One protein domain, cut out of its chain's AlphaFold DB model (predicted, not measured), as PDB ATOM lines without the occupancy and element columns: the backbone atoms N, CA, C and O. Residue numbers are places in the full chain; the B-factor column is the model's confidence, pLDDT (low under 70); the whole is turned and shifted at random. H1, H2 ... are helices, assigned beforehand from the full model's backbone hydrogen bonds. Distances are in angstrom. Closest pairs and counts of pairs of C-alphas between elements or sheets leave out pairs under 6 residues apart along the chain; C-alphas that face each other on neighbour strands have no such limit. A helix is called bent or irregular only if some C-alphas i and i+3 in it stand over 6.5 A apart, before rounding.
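Overview. This is residues 157 to 250 of the 335 residues of an uncharacterized protein of Diutina rugosa (UniProt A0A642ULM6). Four short helices make a small cluster in which H2 stands at a steep tilt to each of H1, H3 and H4, and a long stretch with no named element, residues 157 to 189, wraps round H1 and H2. H2 lies between H1 and H3, and H4 packs on H2 and on residues 226 to 230 of H3. The printed part has 94 residues with four named helices, in the order H1, H2, H3, H4, and no named strand; its class is all helix, with 47 residues in named elements. It is compact, with a radius of gyration of the C-alphas of 12.7 A, and spans 34 by 30 by 22 A.

Arrangement. H1, residues 190 to 203, is close to but not clearly touching H2, residues 208 to 218; their closest C-alphas, of Tyr 201 and Trp 211, are 7.5 A apart. H2 and H4, residues 240 to 248, touch at a steep tilt of 45 degrees, the same way, with the C-alphas of Gly 212 and Trp 240 closest at 4.1 A. H3, residues 221 to 233, touches H4 with residues 226 to 230 alone, closest at the C-alphas of Tyr 227 and Leu 246, 7.4 A, at a steep tilt of 55 degrees, opposite ways. H1 and H4 are near each other, with 9 pairs of C-alphas within 10 A; H1 and H3 are apart. In H1, H3 and H4 every O i to N i+4 pair is within hydrogen-bond range; in H2 2 of 7 are, beside 5 of 8 O i to N i+3 pairs.

Along the chain. H1 begins at C-alpha 190 (30.395, -29.911, 0.122) and is 19.9 A long. H2, 16.3 A, is irregular: C-alphas 209 and 212 are 7.1 A apart. H3 is 18.9 A long; H4, 12.4 A, ends at C-alpha 248 (32.997, -36.925, -5.564).

Size, cuts and confidence. The C-alphas farthest apart, of Asn 169 and Asp 250, are 36.7 A apart. The printed part has no cut, and no link between its helices is long. Its mean pLDDT is 79.0; residues under 70 include 164 to 170 and 234 to 236.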
ATOM      1  N   TRP A 157      19.311 -33.390  -5.443       66.94
ATOM      2  CA  TRP A 157      19.148 -31.936  -5.462       66.94
ATOM      3  C   TRP A 157      20.255 -31.207  -6.242       66.94
ATOM      4  O   TRP A 157      20.129 -30.003  -6.465       66.94
ATOM      5  N   LEU A 158      21.338 -31.896  -6.623       75.88
ATOM      6  CA  LEU A 158      22.381 -31.348  -7.481       75.88
ATOM      7  C   LEU A 158      22.029 -31.601  -8.946       75.88
ATOM      8  O   LEU A 158      21.878 -32.743  -9.376       75.88
ATOM      9  N   TYR A 159      21.961 -30.538  -9.744       78.69
ATOM     10  CA  TYR A 159      21.840 -30.693 -11.193       78.69
ATOM     11  C   TYR A 159      23.165 -31.201 -11.767       78.69
ATOM     12  O   TYR A 159      24.181 -30.515 -11.655       78.69
ATOM     13  N   ILE A 160      23.166 -32.382 -12.382       75.06
ATOM     14  CA  ILE A 160      24.337 -32.908 -13.113       75.06
ATOM     15  C   ILE A 160      24.247 -32.573 -14.602       75.06
ATOM     16  O   ILE A 160      25.254 -32.326 -15.260       75.06
ATOM     17  N   SER A 161      23.024 -32.494 -15.118       78.38
ATOM     18  CA  SER A 161      22.705 -32.026 -16.463       78.38
ATOM     19  C   SER A 161      22.039 -30.651 -16.437       78.38
ATOM     20  O   SER A 161      21.445 -30.257 -15.431       78.38
ATOM     21  N   LYS A 162      22.088 -29.951 -17.577       78.31
ATOM     22  CA  LYS A 162      21.505 -28.617 -17.759       78.31
ATOM     23  C   LYS A 162      20.040 -28.569 -17.280       78.31
ATOM     24  O   LYS A 162      19.224 -29.340 -17.789       78.31
ATOM     25  N   PRO A 163      19.681 -27.670 -16.345       73.25
ATOM     26  CA  PRO A 163      18.306 -27.546 -15.883       73.25
ATOM     27  C   PRO A 163      17.381 -26.961 -16.971       73.25
ATOM     28  O   PRO A 163      17.802 -26.097 -17.745       73.25
ATOM     29  N   PRO A 164      16.101 -27.382 -17.024       59.44
ATOM     30  CA  PRO A 164      15.180 -27.099 -18.132       59.44
ATOM     31  C   PRO A 164      14.723 -25.634 -18.266       59.44
ATOM     32  O   PRO A 164      14.032 -25.310 -19.227       59.44
ATOM     33  N   GLN A 165      15.075 -24.746 -17.329       61.03
ATOM     34  CA  GLN A 165      14.567 -23.363 -17.268       61.03
ATOM     35  C   GLN A 165      15.653 -22.275 -17.346       61.03
ATOM     36  O   GLN A 165      15.384 -21.119 -17.025       61.03
ATOM     37  N   LEU A 166      16.881 -22.601 -17.761       62.75
ATOM     38  CA  LEU A 166      17.904 -21.568 -17.940       62.75
ATOM     39  C   LEU A 166      17.605 -20.744 -19.194       62.75
ATOM     40  O   LEU A 166      17.769 -21.215 -20.318       62.75
ATOM     41  N   VAL A 167      17.146 -19.511 -18.980       59.34
ATOM     42  CA  VAL A 167      16.958 -18.521 -20.040       59.34
ATOM     43  C   VAL A 167      18.335 -18.073 -20.517       59.34
ATOM     44  O   VAL A 167      19.047 -17.352 -19.822       59.34
ATOM     45  N   GLU A 168      18.712 -18.510 -21.710       55.81
ATOM     46  CA  GLU A 168      19.837 -17.947 -22.452       55.81
ATOM     47  C   GLU A 168      19.429 -16.528 -22.884       55.81
ATOM     48  O   GLU A 168      18.323 -16.359 -23.399       55.81
ATOM     49  N   ASN A 169      20.285 -15.518 -22.677       56.56
ATOM     50  CA  ASN A 169      20.118 -14.093 -23.061       56.56
ATOM     51  C   ASN A 169      19.702 -13.081 -21.969       56.56
ATOM     52  O   ASN A 169      19.199 -12.009 -22.305       56.56
ATOM     53  N   LEU A 170      19.952 -13.353 -20.687       62.47
ATOM     54  CA  LEU A 170      19.895 -12.323 -19.637       62.47
ATOM     55  C   LEU A 170      21.312 -11.885 -19.244       62.47
ATOM     56  O   LEU A 170      22.240 -12.693 -19.265       62.47
ATOM     57  N   GLU A 171      21.489 -10.606 -18.898       70.25
ATOM     58  CA  GLU A 171      22.722 -10.158 -18.243       70.25
ATOM     59  C   GLU A 171      22.871 -10.929 -16.927       70.25
ATOM     60  O   GLU A 171      21.974 -10.898 -16.082       70.25
ATOM     61  N   PHE A 172      23.985 -11.645 -16.769       73.81
ATOM     62  CA  PHE A 172      24.262 -12.421 -15.567       73.81
ATOM     63  C   PHE A 172      25.281 -11.705 -14.689       73.81
ATOM     64  O   PHE A 172      26.167 -10.991 -15.164       73.81
ATOM     65  N   THR A 173      25.184 -11.942 -13.388       75.62
ATOM     66  CA  THR A 173      26.194 -11.526 -12.418       75.62
ATOM     67  C   THR A 173      26.646 -12.735 -11.620       75.62
ATOM     68  O   THR A 173      25.851 -13.601 -11.260       75.62
ATOM     69  N   VAL A 174      27.949 -12.826 -11.357       75.31
ATOM     70  CA  VAL A 174      28.487 -13.894 -10.511       75.31
ATOM     71  C   VAL A 174      28.316 -13.465  -9.052       75.31
ATOM     72  O   VAL A 174      28.862 -12.428  -8.664       75.31
ATOM     73  N   PRO A 175      27.562 -14.218  -8.236       74.44
ATOM     74  CA  PRO A 175      27.345 -13.858  -6.843       74.44
ATOM     75  C   PRO A 175      28.670 -13.883  -6.063       74.44
ATOM     76  O   PRO A 175      29.464 -14.807  -6.245       74.44
ATOM     77  N   PRO A 176      28.931 -12.924  -5.160       73.12
ATOM     78  CA  PRO A 176      30.162 -12.922  -4.379       73.12
ATOM     79  C   PRO A 176      30.228 -14.137  -3.429       73.12
ATOM     80  O   PRO A 176      29.200 -14.545  -2.886       73.12
ATOM     81  N   PRO A 177      31.427 -14.671  -3.130       68.75
ATOM     82  CA  PRO A 177      31.606 -15.853  -2.275       68.75
ATOM     83  C   PRO A 177      31.322 -15.604  -0.783       68.75
ATOM     84  O   PRO A 177      31.493 -16.496   0.040       68.75
ATOM     85  N   ALA A 178      30.881 -14.399  -0.404       58.06
ATOM     86  CA  ALA A 178      30.750 -13.959   0.986       58.06
ATOM     87  C   ALA A 178      29.847 -14.851   1.863       58.06
ATOM     88  O   ALA A 178      29.952 -14.803   3.086       58.06
ATOM     89  N   THR A 179      28.974 -15.664   1.262       64.19
ATOM     90  CA  THR A 179      28.068 -16.575   1.978       64.19
ATOM     91  C   THR A 179      28.457 -18.050   1.879       64.19
ATOM     92  O   THR A 179      27.955 -18.848   2.665       64.19
ATOM     93  N   VAL A 180      29.324 -18.433   0.934       79.62
ATOM     94  CA  VAL A 180      29.673 -19.836   0.655       79.62
ATOM     95  C   VAL A 180      31.124 -19.923   0.184       79.62
ATOM     96  O   VAL A 180      31.477 -19.346  -0.839       79.62
ATOM     97  N   SER A 181      31.951 -20.696   0.890       86.56
ATOM     98  CA  SER A 181      33.300 -21.060   0.445       86.56
ATOM     99  C   SER A 181      33.585 -22.540   0.686       86.56
ATOM    100  O   SER A 181      33.095 -23.132   1.653       86.56
ATOM    101  N   ILE A 182      34.370 -23.147  -0.199       87.31
ATOM    102  CA  ILE A 182      34.788 -24.550  -0.147       87.31
ATOM    103  C   ILE A 182      36.310 -24.554  -0.005       87.31
ATOM    104  O   ILE A 182      37.010 -24.178  -0.939       87.31
ATOM    105  N   SER A 183      36.822 -24.947   1.162       84.69
ATOM    106  CA  SER A 183      38.263 -24.917   1.465       84.69
ATOM    107  C   SER A 183      38.954 -26.276   1.354       84.69
ATOM    108  O   SER A 183      40.174 -26.343   1.238       84.69
ATOM    109  N   SER A 184      38.198 -27.377   1.378       79.25
ATOM    110  CA  SER A 184      38.754 -28.729   1.297       79.25
ATOM    111  C   SER A 184      37.915 -29.623   0.401       79.25
ATOM    112  O   SER A 184      36.686 -29.523   0.357       79.25
ATOM    113  N   THR A 185      38.585 -30.546  -0.290       76.31
ATOM    114  CA  THR A 185      37.913 -31.571  -1.085       76.31
ATOM    115  C   THR A 185      37.099 -32.500  -0.205       76.31
ATOM    116  O   THR A 185      36.088 -32.975  -0.685       76.31
ATOM    117  N   ILE A 186      37.438 -32.701   1.077       71.69
ATOM    118  CA  ILE A 186      36.701 -33.542   2.042       71.69
ATOM    119  C   ILE A 186      35.700 -32.764   2.911       71.69
ATOM    120  O   ILE A 186      35.271 -33.267   3.946       71.69
ATOM    121  N   ASP A 187      35.291 -31.563   2.488       65.50
ATOM    122  CA  ASP A 187      34.324 -30.740   3.222       65.50
ATOM    123  C   ASP A 187      33.018 -31.525   3.507       65.50
ATOM    124  O   ASP A 187      32.344 -31.965   2.567       65.50
ATOM    125  N   PRO A 188      32.631 -31.703   4.785       59.00
ATOM    126  CA  PRO A 188      31.409 -32.414   5.163       59.00
ATOM    127  C   PRO A 188      30.124 -31.804   4.582       59.00
ATOM    128  O   PRO A 188      29.128 -32.497   4.413       59.00
ATOM    129  N   SER A 189      30.138 -30.507   4.274       67.38
ATOM    130  CA  SER A 189      29.017 -29.738   3.719       67.38
ATOM    131  C   SER A 189      29.130 -29.479   2.213       67.38
ATOM    132  O   SER A 189      28.354 -28.694   1.666       67.38
ATOM    133  N   LEU A 190      30.070 -30.142   1.531       76.75
ATOM    134  CA  LEU A 190      30.395 -29.911   0.122       76.75
ATOM    135  C   LEU A 190      29.170 -29.965  -0.795       76.75
ATOM    136  O   LEU A 190      28.936 -29.028  -1.552       76.75
ATOM    137  N   ALA A 191      28.353 -31.015  -0.684       73.12
ATOM    138  CA  ALA A 191      27.163 -31.174  -1.517       73.12
ATOM    139  C   ALA A 191      26.130 -30.057  -1.287       73.12
ATOM    140  O   ALA A 191      25.556 -29.541  -2.244       73.12
ATOM    141  N   SER A 192      25.922 -29.632  -0.036       68.94
ATOM    142  CA  SER A 192      25.027 -28.514   0.289       68.94
ATOM    143  C   SER A 192      25.574 -27.176  -0.214       68.94
ATOM    144  O   SER A 192      24.810 -26.354  -0.711       68.94
ATOM    145  N   LYS A 193      26.890 -26.949  -0.125       79.56
ATOM    146  CA  LYS A 193      27.541 -25.737  -0.645       79.56
ATOM    147  C   LYS A 193      27.466 -25.670  -2.169       79.56
ATOM    148  O   LYS A 193      27.081 -24.636  -2.703       79.56
ATOM    149  N   LEU A 194      27.743 -26.778  -2.857       86.25
ATOM    150  CA  LEU A 194      27.578 -26.885  -4.308       86.25
ATOM    151  C   LEU A 194      26.122 -26.625  -4.717       86.25
ATOM    152  O   LEU A 194      25.887 -25.851  -5.639       86.25
ATOM    153  N   ALA A 195      25.144 -27.167  -3.987       80.00
ATOM    154  CA  ALA A 195      23.727 -26.919  -4.251       80.00
ATOM    155  C   ALA A 195      23.340 -25.445  -4.075       80.00
ATOM    156  O   ALA A 195      22.633 -24.881  -4.906       80.00
ATOM    157  N   GLN A 196      23.836 -24.792  -3.019       78.81
ATOM    158  CA  GLN A 196      23.623 -23.358  -2.809       78.81
ATOM    159  C   GLN A 196      24.224 -22.523  -3.945       78.81
ATOM    160  O   GLN A 196      23.584 -21.576  -4.406       78.81
ATOM    161  N   ILE A 197      25.411 -22.896  -4.435       88.25
ATOM    162  CA  ILE A 197      26.042 -22.252  -5.591       88.25
ATOM    163  C   ILE A 197      25.171 -22.433  -6.842       88.25
ATOM    164  O   ILE A 197      24.895 -21.446  -7.515       88.25
ATOM    165  N   GLN A 198      24.648 -23.636  -7.112       87.94
ATOM    166  CA  GLN A 198      23.744 -23.873  -8.248       87.94
ATOM    167  C   GLN A 198      22.467 -23.039  -8.170       87.94
ATOM    168  O   GLN A 198      22.076 -22.414  -9.152       87.94
ATOM    169  N   VAL A 199      21.821 -22.994  -7.001       81.94
ATOM    170  CA  VAL A 199      20.631 -22.157  -6.786       81.94
ATOM    171  C   VAL A 199      20.964 -20.691  -7.055       81.94
ATOM    172  O   VAL A 199      20.187 -19.991  -7.704       81.94
ATOM    173  N   SER A 200      22.138 -20.237  -6.615       84.00
ATOM    174  CA  SER A 200      22.610 -18.879  -6.871       84.00
ATOM    175  C   SER A 200      22.861 -18.627  -8.360       84.00
ATOM    176  O   SER A 200      22.422 -17.610  -8.891       84.00
ATOM    177  N   TYR A 201      23.493 -19.559  -9.068       88.56
ATOM    178  CA  TYR A 201      23.720 -19.467 -10.509       88.56
ATOM    179  C   TYR A 201      22.422 -19.433 -11.311       88.56
ATOM    180  O   TYR A 201      22.295 -18.616 -12.218       88.56
ATOM    181  N   ILE A 202      21.434 -20.250 -10.940       83.12
ATOM    182  CA  ILE A 202      20.102 -20.229 -11.556       83.12
ATOM    183  C   ILE A 202      19.433 -18.871 -11.321       83.12
ATOM    184  O   ILE A 202      18.946 -18.259 -12.268       83.12
ATOM    185  N   ALA A 203      19.441 -18.385 -10.076       80.69
ATOM    186  CA  ALA A 203      18.814 -17.118  -9.707       80.69
ATOM    187  C   ALA A 203      19.455 -15.903 -10.398       80.69
ATOM    188  O   ALA A 203      18.770 -14.914 -10.634       80.69
ATOM    189  N   ASN A 204      20.747 -15.983 -10.729       82.38
ATOM    190  CA  ASN A 204      21.491 -14.919 -11.407       82.38
ATOM    191  C   ASN A 204      21.709 -15.192 -12.904       82.38
ATOM    192  O   ASN A 204      22.520 -14.513 -13.529       82.38
ATOM    193  N   HIS A 205      21.000 -16.170 -13.478       82.88
ATOM    194  CA  HIS A 205      21.041 -16.506 -14.906       82.88
ATOM    195  C   HIS A 205      22.445 -16.807 -15.452       82.88
ATOM    196  O   HIS A 205      22.737 -16.547 -16.618       82.88
ATOM    197  N   VAL A 206      23.323 -17.373 -14.620       84.12
ATOM    198  CA  VAL A 206      24.676 -17.748 -15.040       84.12
ATOM    199  C   VAL A 206      24.580 -18.849 -16.108       84.12
ATOM    200  O   VAL A 206      23.929 -19.871 -15.855       84.12
ATOM    201  N   PRO A 207      25.220 -18.689 -17.282       85.56
ATOM    202  CA  PRO A 207      25.201 -19.696 -18.341       85.56
ATOM    203  C   PRO A 207      25.766 -21.040 -17.867       85.56
ATOM    204  O   PRO A 207      26.829 -21.084 -17.249       85.56
ATOM    205  N   TRP A 208      25.053 -22.137 -18.141       86.00
ATOM    206  CA  TRP A 208      25.394 -23.487 -17.657       86.00
ATOM    207  C   TRP A 208      26.817 -23.932 -18.021       86.00
ATOM    208  O   TRP A 208      27.520 -24.528 -17.208       86.00
ATOM    209  N   ASP A 209      27.252 -23.615 -19.237       86.31
ATOM    210  CA  ASP A 209      28.593 -23.879 -19.765       86.31
ATOM    211  C   ASP A 209      29.704 -23.172 -18.972       86.31
ATOM    212  O   ASP A 209      30.843 -23.635 -18.962       86.31
ATOM    213  N   GLN A 210      29.376 -22.103 -18.243       87.00
ATOM    214  CA  GLN A 210      30.327 -21.359 -17.419       87.00
ATOM    215  C   GLN A 210      30.356 -21.805 -15.956       87.00
ATOM    216  O   GLN A 210      31.259 -21.401 -15.225       87.00
ATOM    217  N   TRP A 211      29.414 -22.637 -15.498       90.44
ATOM    218  CA  TRP A 211      29.305 -22.999 -14.076       90.44
ATOM    219  C   TRP A 211      30.575 -23.659 -13.539       90.44
ATOM    220  O   TRP A 211      31.023 -23.334 -12.441       90.44
ATOM    221  N   GLY A 212      31.170 -24.570 -14.314       90.19
ATOM    222  CA  GLY A 212      32.385 -25.268 -13.899       90.19
ATOM    223  C   GLY A 212      33.591 -24.334 -13.789       90.19
ATOM    224  O   GLY A 212      34.377 -24.463 -12.854       90.19
ATOM    225  N   VAL A 213      33.702 -23.345 -14.682       89.94
ATOM    226  CA  VAL A 213      34.771 -22.331 -14.672       89.94
ATOM    227  C   VAL A 213      34.579 -21.330 -13.532       89.94
ATOM    228  O   VAL A 213      35.512 -21.020 -12.796       89.94
ATOM    229  N   LEU A 214      33.354 -20.837 -13.347       89.88
ATOM    230  CA  LEU A 214      33.043 -19.803 -12.360       89.88
ATOM    231  C   LEU A 214      33.077 -20.309 -10.916       89.88
ATOM    232  O   LEU A 214      33.134 -19.484  -9.995       89.88
ATOM    233  N   LEU A 215      33.078 -21.631 -10.709       91.69
ATOM    234  CA  LEU A 215      33.186 -22.231  -9.384       91.69
ATOM    235  C   LEU A 215      34.467 -21.809  -8.662       91.69
ATOM    236  O   LEU A 215      34.441 -21.677  -7.442       91.69
ATOM    237  N   VAL A 216      35.553 -21.545  -9.399       90.44
ATOM    238  CA  VAL A 216      36.855 -21.144  -8.841       90.44
ATOM    239  C   VAL A 216      36.741 -19.984  -7.842       90.44
ATOM    240  O   VAL A 216      37.480 -19.937  -6.865       90.44
ATOM    241  N   ASN A 217      35.750 -19.099  -8.015       88.88
ATOM    242  CA  ASN A 217      35.489 -17.964  -7.124       88.88
ATOM    243  C   ASN A 217      35.041 -18.367  -5.707       88.88
ATOM    244  O   ASN A 217      35.141 -17.561  -4.784       88.88
ATOM    245  N   TYR A 218      34.530 -19.586  -5.534       91.06
ATOM    246  CA  TYR A 218      34.054 -20.135  -4.261       91.06
ATOM    247  C   TYR A 218      35.058 -21.107  -3.629       91.06
ATOM    248  O   TYR A 218      34.821 -21.584  -2.518       91.06
ATOM    249  N   LEU A 219      36.158 -21.416  -4.321       91.44
ATOM    250  CA  LEU A 219      37.168 -22.361  -3.858       91.44
ATOM    251  C   LEU A 219      38.296 -21.641  -3.119       91.44
ATOM    252  O   LEU A 219      38.719 -20.547  -3.490       91.44
ATOM    253  N   GLN A 220      38.790 -22.274  -2.062       90.25
ATOM    254  CA  GLN A 220      39.909 -21.810  -1.249       90.25
ATOM    255  C   GLN A 220      40.844 -22.982  -0.943       90.25
ATOM    256  O   GLN A 220      40.447 -24.145  -1.050       90.25
ATOM    257  N   ASP A 221      42.071 -22.660  -0.542       90.06
ATOM    258  CA  ASP A 221      43.052 -23.599   0.003       90.06
ATOM    259  C   ASP A 221      43.190 -24.900  -0.820       90.06
ATOM    260  O   ASP A 221      43.464 -24.871  -2.019       90.06
ATOM    261  N   GLU A 222      42.984 -26.054  -0.182       87.19
ATOM    262  CA  GLU A 222      43.144 -27.380  -0.777       87.19
ATOM    263  C   GLU A 222      42.143 -27.644  -1.909       87.19
ATOM    264  O   GLU A 222      42.481 -28.302  -2.892       87.19
ATOM    265  N   ALA A 223      40.910 -27.145  -1.789       88.12
ATOM    266  CA  ALA A 223      39.904 -27.324  -2.834       88.12
ATOM    267  C   ALA A 223      40.253 -26.536  -4.103       88.12
ATOM    268  O   ALA A 223      40.007 -27.022  -5.207       88.12
ATOM    269  N   LEU A 224      40.838 -25.343  -3.944       91.50
ATOM    270  CA  LEU A 224      41.328 -24.549  -5.069       91.50
ATOM    271  C   LEU A 224      42.529 -25.227  -5.737       91.50
ATOM    272  O   LEU A 224      42.531 -25.361  -6.956       91.50
ATOM    273  N   ASP A 225      43.498 -25.702  -4.949       87.44
ATOM    274  CA  ASP A 225      44.654 -26.450  -5.462       87.44
ATOM    275  C   ASP A 225      44.196 -27.668  -6.287       87.44
ATOM    276  O   ASP A 225      44.614 -27.840  -7.431       87.44
ATOM    277  N   ALA A 226      43.274 -28.478  -5.750       87.44
ATOM    278  CA  ALA A 226      42.750 -29.662  -6.434       87.44
ATOM    279  C   ALA A 226      42.001 -29.318  -7.732       87.44
ATOM    280  O   ALA A 226      42.114 -30.034  -8.729       87.44
ATOM    281  N   TYR A 227      41.244 -28.219  -7.727       90.94
ATOM    282  CA  TYR A 227      40.562 -27.722  -8.915       90.94
ATOM    283  C   TYR A 227      41.544 -27.288  -9.996       90.94
ATOM    284  O   TYR A 227      41.368 -27.664 -11.151       90.94
ATOM    285  N   LEU A 228      42.576 -26.522  -9.634       89.62
ATOM    286  CA  LEU A 228      43.575 -26.047 -10.587       89.62
ATOM    287  C   LEU A 228      44.396 -27.204 -11.157       89.62
ATOM    288  O   LEU A 228      44.599 -27.253 -12.367       89.62
ATOM    289  N   ASP A 229      44.798 -28.164 -10.322       86.94
ATOM    290  CA  ASP A 229      45.499 -29.369 -10.769       86.94
ATOM    291  C   ASP A 229      44.660 -30.139 -11.803       86.94
ATOM    292  O   ASP A 229      45.153 -30.475 -12.880       86.94
ATOM    293  N   TYR A 230      43.372 -30.360 -11.523       85.62
ATOM    294  CA  TYR A 230      42.466 -31.036 -12.454       85.62
ATOM    295  C   TYR A 230      42.219 -30.212 -13.728       85.62
ATOM    296  O   TYR A 230      42.266 -30.746 -14.837       85.62
ATOM    297  N   TYR A 231      42.020 -28.899 -13.588       85.75
ATOM    298  CA  TYR A 231      41.833 -27.976 -14.705       85.75
ATOM    299  C   TYR A 231      43.026 -27.993 -15.660       85.75
ATOM    300  O   TYR A 231      42.838 -28.107 -16.864       85.75
ATOM    301  N   HIS A 232      44.255 -27.966 -15.140       81.44
ATOM    302  CA  HIS A 232      45.470 -28.005 -15.955       81.44
ATOM    303  C   HIS A 232      45.666 -29.326 -16.707       81.44
ATOM    304  O   HIS A 232      46.393 -29.353 -17.700       81.44
ATOM    305  N   THR A 233      45.011 -30.410 -16.280       80.50
ATOM    306  CA  THR A 233      45.025 -31.679 -17.021       80.50
ATOM    307  C   THR A 233      44.008 -31.750 -18.161       80.50
ATOM    308  O   THR A 233      44.114 -32.651 -18.991       80.50
ATOM    309  N   ARG A 234      43.056 -30.808 -18.255       69.75
ATOM    310  CA  ARG A 234      42.085 -30.739 -19.358       69.75
ATOM    311  C   ARG A 234      42.352 -29.529 -20.252       69.75
ATOM    312  O   ARG A 234      42.572 -28.423 -19.780       69.75
ATOM    313  N   SER A 235      42.328 -29.741 -21.563       55.06
ATOM    314  CA  SER A 235      42.743 -28.750 -22.561       55.06
ATOM    315  C   SER A 235      41.712 -27.655 -22.852       55.06
ATOM    316  O   SER A 235      42.115 -26.578 -23.282       55.06
ATOM    317  N   ASP A 236      40.414 -27.893 -22.621       66.06
ATOM    318  CA  ASP A 236      39.380 -27.103 -23.313       66.06
ATOM    319  C   ASP A 236      38.350 -26.385 -22.421       66.06
ATOM    320  O   ASP A 236      37.769 -25.401 -22.869       66.06
ATOM    321  N   SER A 237      38.112 -26.814 -21.175       79.56
ATOM    322  CA  SER A 237      37.373 -26.077 -20.119       79.56
ATOM    323  C   SER A 237      36.991 -27.009 -18.965       79.56
ATOM    324  O   SER A 237      36.999 -28.230 -19.113       79.56
ATOM    325  N   MET A 238      36.632 -26.432 -17.812       86.50
ATOM    326  CA  MET A 238      36.014 -27.174 -16.713       86.50
ATOM    327  C   MET A 238      34.495 -27.149 -16.867       86.50
ATOM    328  O   MET A 238      33.877 -26.097 -16.682       86.50
ATOM    329  N   SER A 239      33.883 -28.291 -17.172       88.38
ATOM    330  CA  SER A 239      32.424 -28.403 -17.158       88.38
ATOM    331  C   SER A 239      31.892 -28.585 -15.731       88.38
ATOM    332  O   SER A 239      32.628 -28.918 -14.799       88.38
ATOM    333  N   TRP A 240      30.589 -28.378 -15.533       88.75
ATOM    334  CA  TRP A 240      29.978 -28.620 -14.225       88.75
ATOM    335  C   TRP A 240      30.021 -30.100 -13.811       88.75
ATOM    336  O   TRP A 240      30.228 -30.408 -12.641       88.75
ATOM    337  N   SER A 241      29.896 -31.033 -14.758       83.81
ATOM    338  CA  SER A 241      30.052 -32.463 -14.461       83.81
ATOM    339  C   SER A 241      31.462 -32.796 -13.981       83.81
ATOM    340  O   SER A 241      31.620 -33.617 -13.083       83.81
ATOM    341  N   ASP A 242      32.477 -32.118 -14.515       85.38
ATOM    342  CA  ASP A 242      33.871 -32.338 -14.123       85.38
ATOM    343  C   ASP A 242      34.149 -31.883 -12.701       85.38
ATOM    344  O   ASP A 242      34.893 -32.529 -11.971       85.38
ATOM    345  N   VAL A 243      33.516 -30.782 -12.297       88.06
ATOM    346  CA  VAL A 243      33.534 -30.308 -10.913       88.06
ATOM    347  C   VAL A 243      32.970 -31.374  -9.989       88.06
ATOM    348  O   VAL A 243      33.589 -31.709  -8.980       88.06
ATOM    349  N   LEU A 244      31.789 -31.899 -10.321       84.94
ATOM    350  CA  LEU A 244      31.147 -32.918  -9.502       84.94
ATOM    351  C   LEU A 244      32.033 -34.166  -9.434       84.94
ATOM    352  O   LEU A 244      32.275 -34.677  -8.346       84.94
ATOM    353  N   PHE A 245      32.603 -34.592 -10.560       79.81
ATOM    354  CA  PHE A 245      33.543 -35.707 -10.591       79.81
ATOM    355  C   PHE A 245      34.758 -35.453  -9.692       79.81
ATOM    356  O   PHE A 245      35.024 -36.248  -8.801       79.81
ATOM    357  N   LEU A 246      35.442 -34.316  -9.830       84.06
ATOM    358  CA  LEU A 246      36.595 -33.960  -8.997       84.06
ATOM    359  C   LEU A 246      36.291 -34.064  -7.492       84.06
ATOM    360  O   LEU A 246      37.098 -34.580  -6.720       84.06
ATOM    361  N   PHE A 247      35.129 -33.570  -7.069       82.94
ATOM    362  CA  PHE A 247      34.757 -33.508  -5.658       82.94
ATOM    363  C   PHE A 247      34.170 -34.808  -5.098       82.94
ATOM    364  O   PHE A 247      34.159 -34.990  -3.872       82.94
ATOM    365  N   PHE A 248      33.702 -35.709  -5.963       75.88
ATOM    366  CA  PHE A 248      32.997 -36.925  -5.564       75.88
ATOM    367  C   PHE A 248      33.676 -38.236  -5.995       75.88
ATOM    368  O   PHE A 248      33.332 -39.276  -5.441       75.88
ATOM    369  N   ALA A 249      34.691 -38.208  -6.867       66.56
ATOM    370  CA  ALA A 249      35.336 -39.402  -7.430       66.56
ATOM    371  C   ALA A 249      36.115 -40.273  -6.425       66.56
ATOM    372  O   ALA A 249      36.272 -41.467  -6.664       66.56
ATOM    373  N   ASP A 250      36.620 -39.714  -5.315       57.22
ATOM    374  CA  ASP A 250      37.585 -40.417  -4.439       57.22
ATOM    375  C   ASP A 250      37.115 -40.587  -2.981       57.22
ATOM    376  O   ASP A 250      37.911 -40.690  -2.045       57.22
TER     377      ASP A 250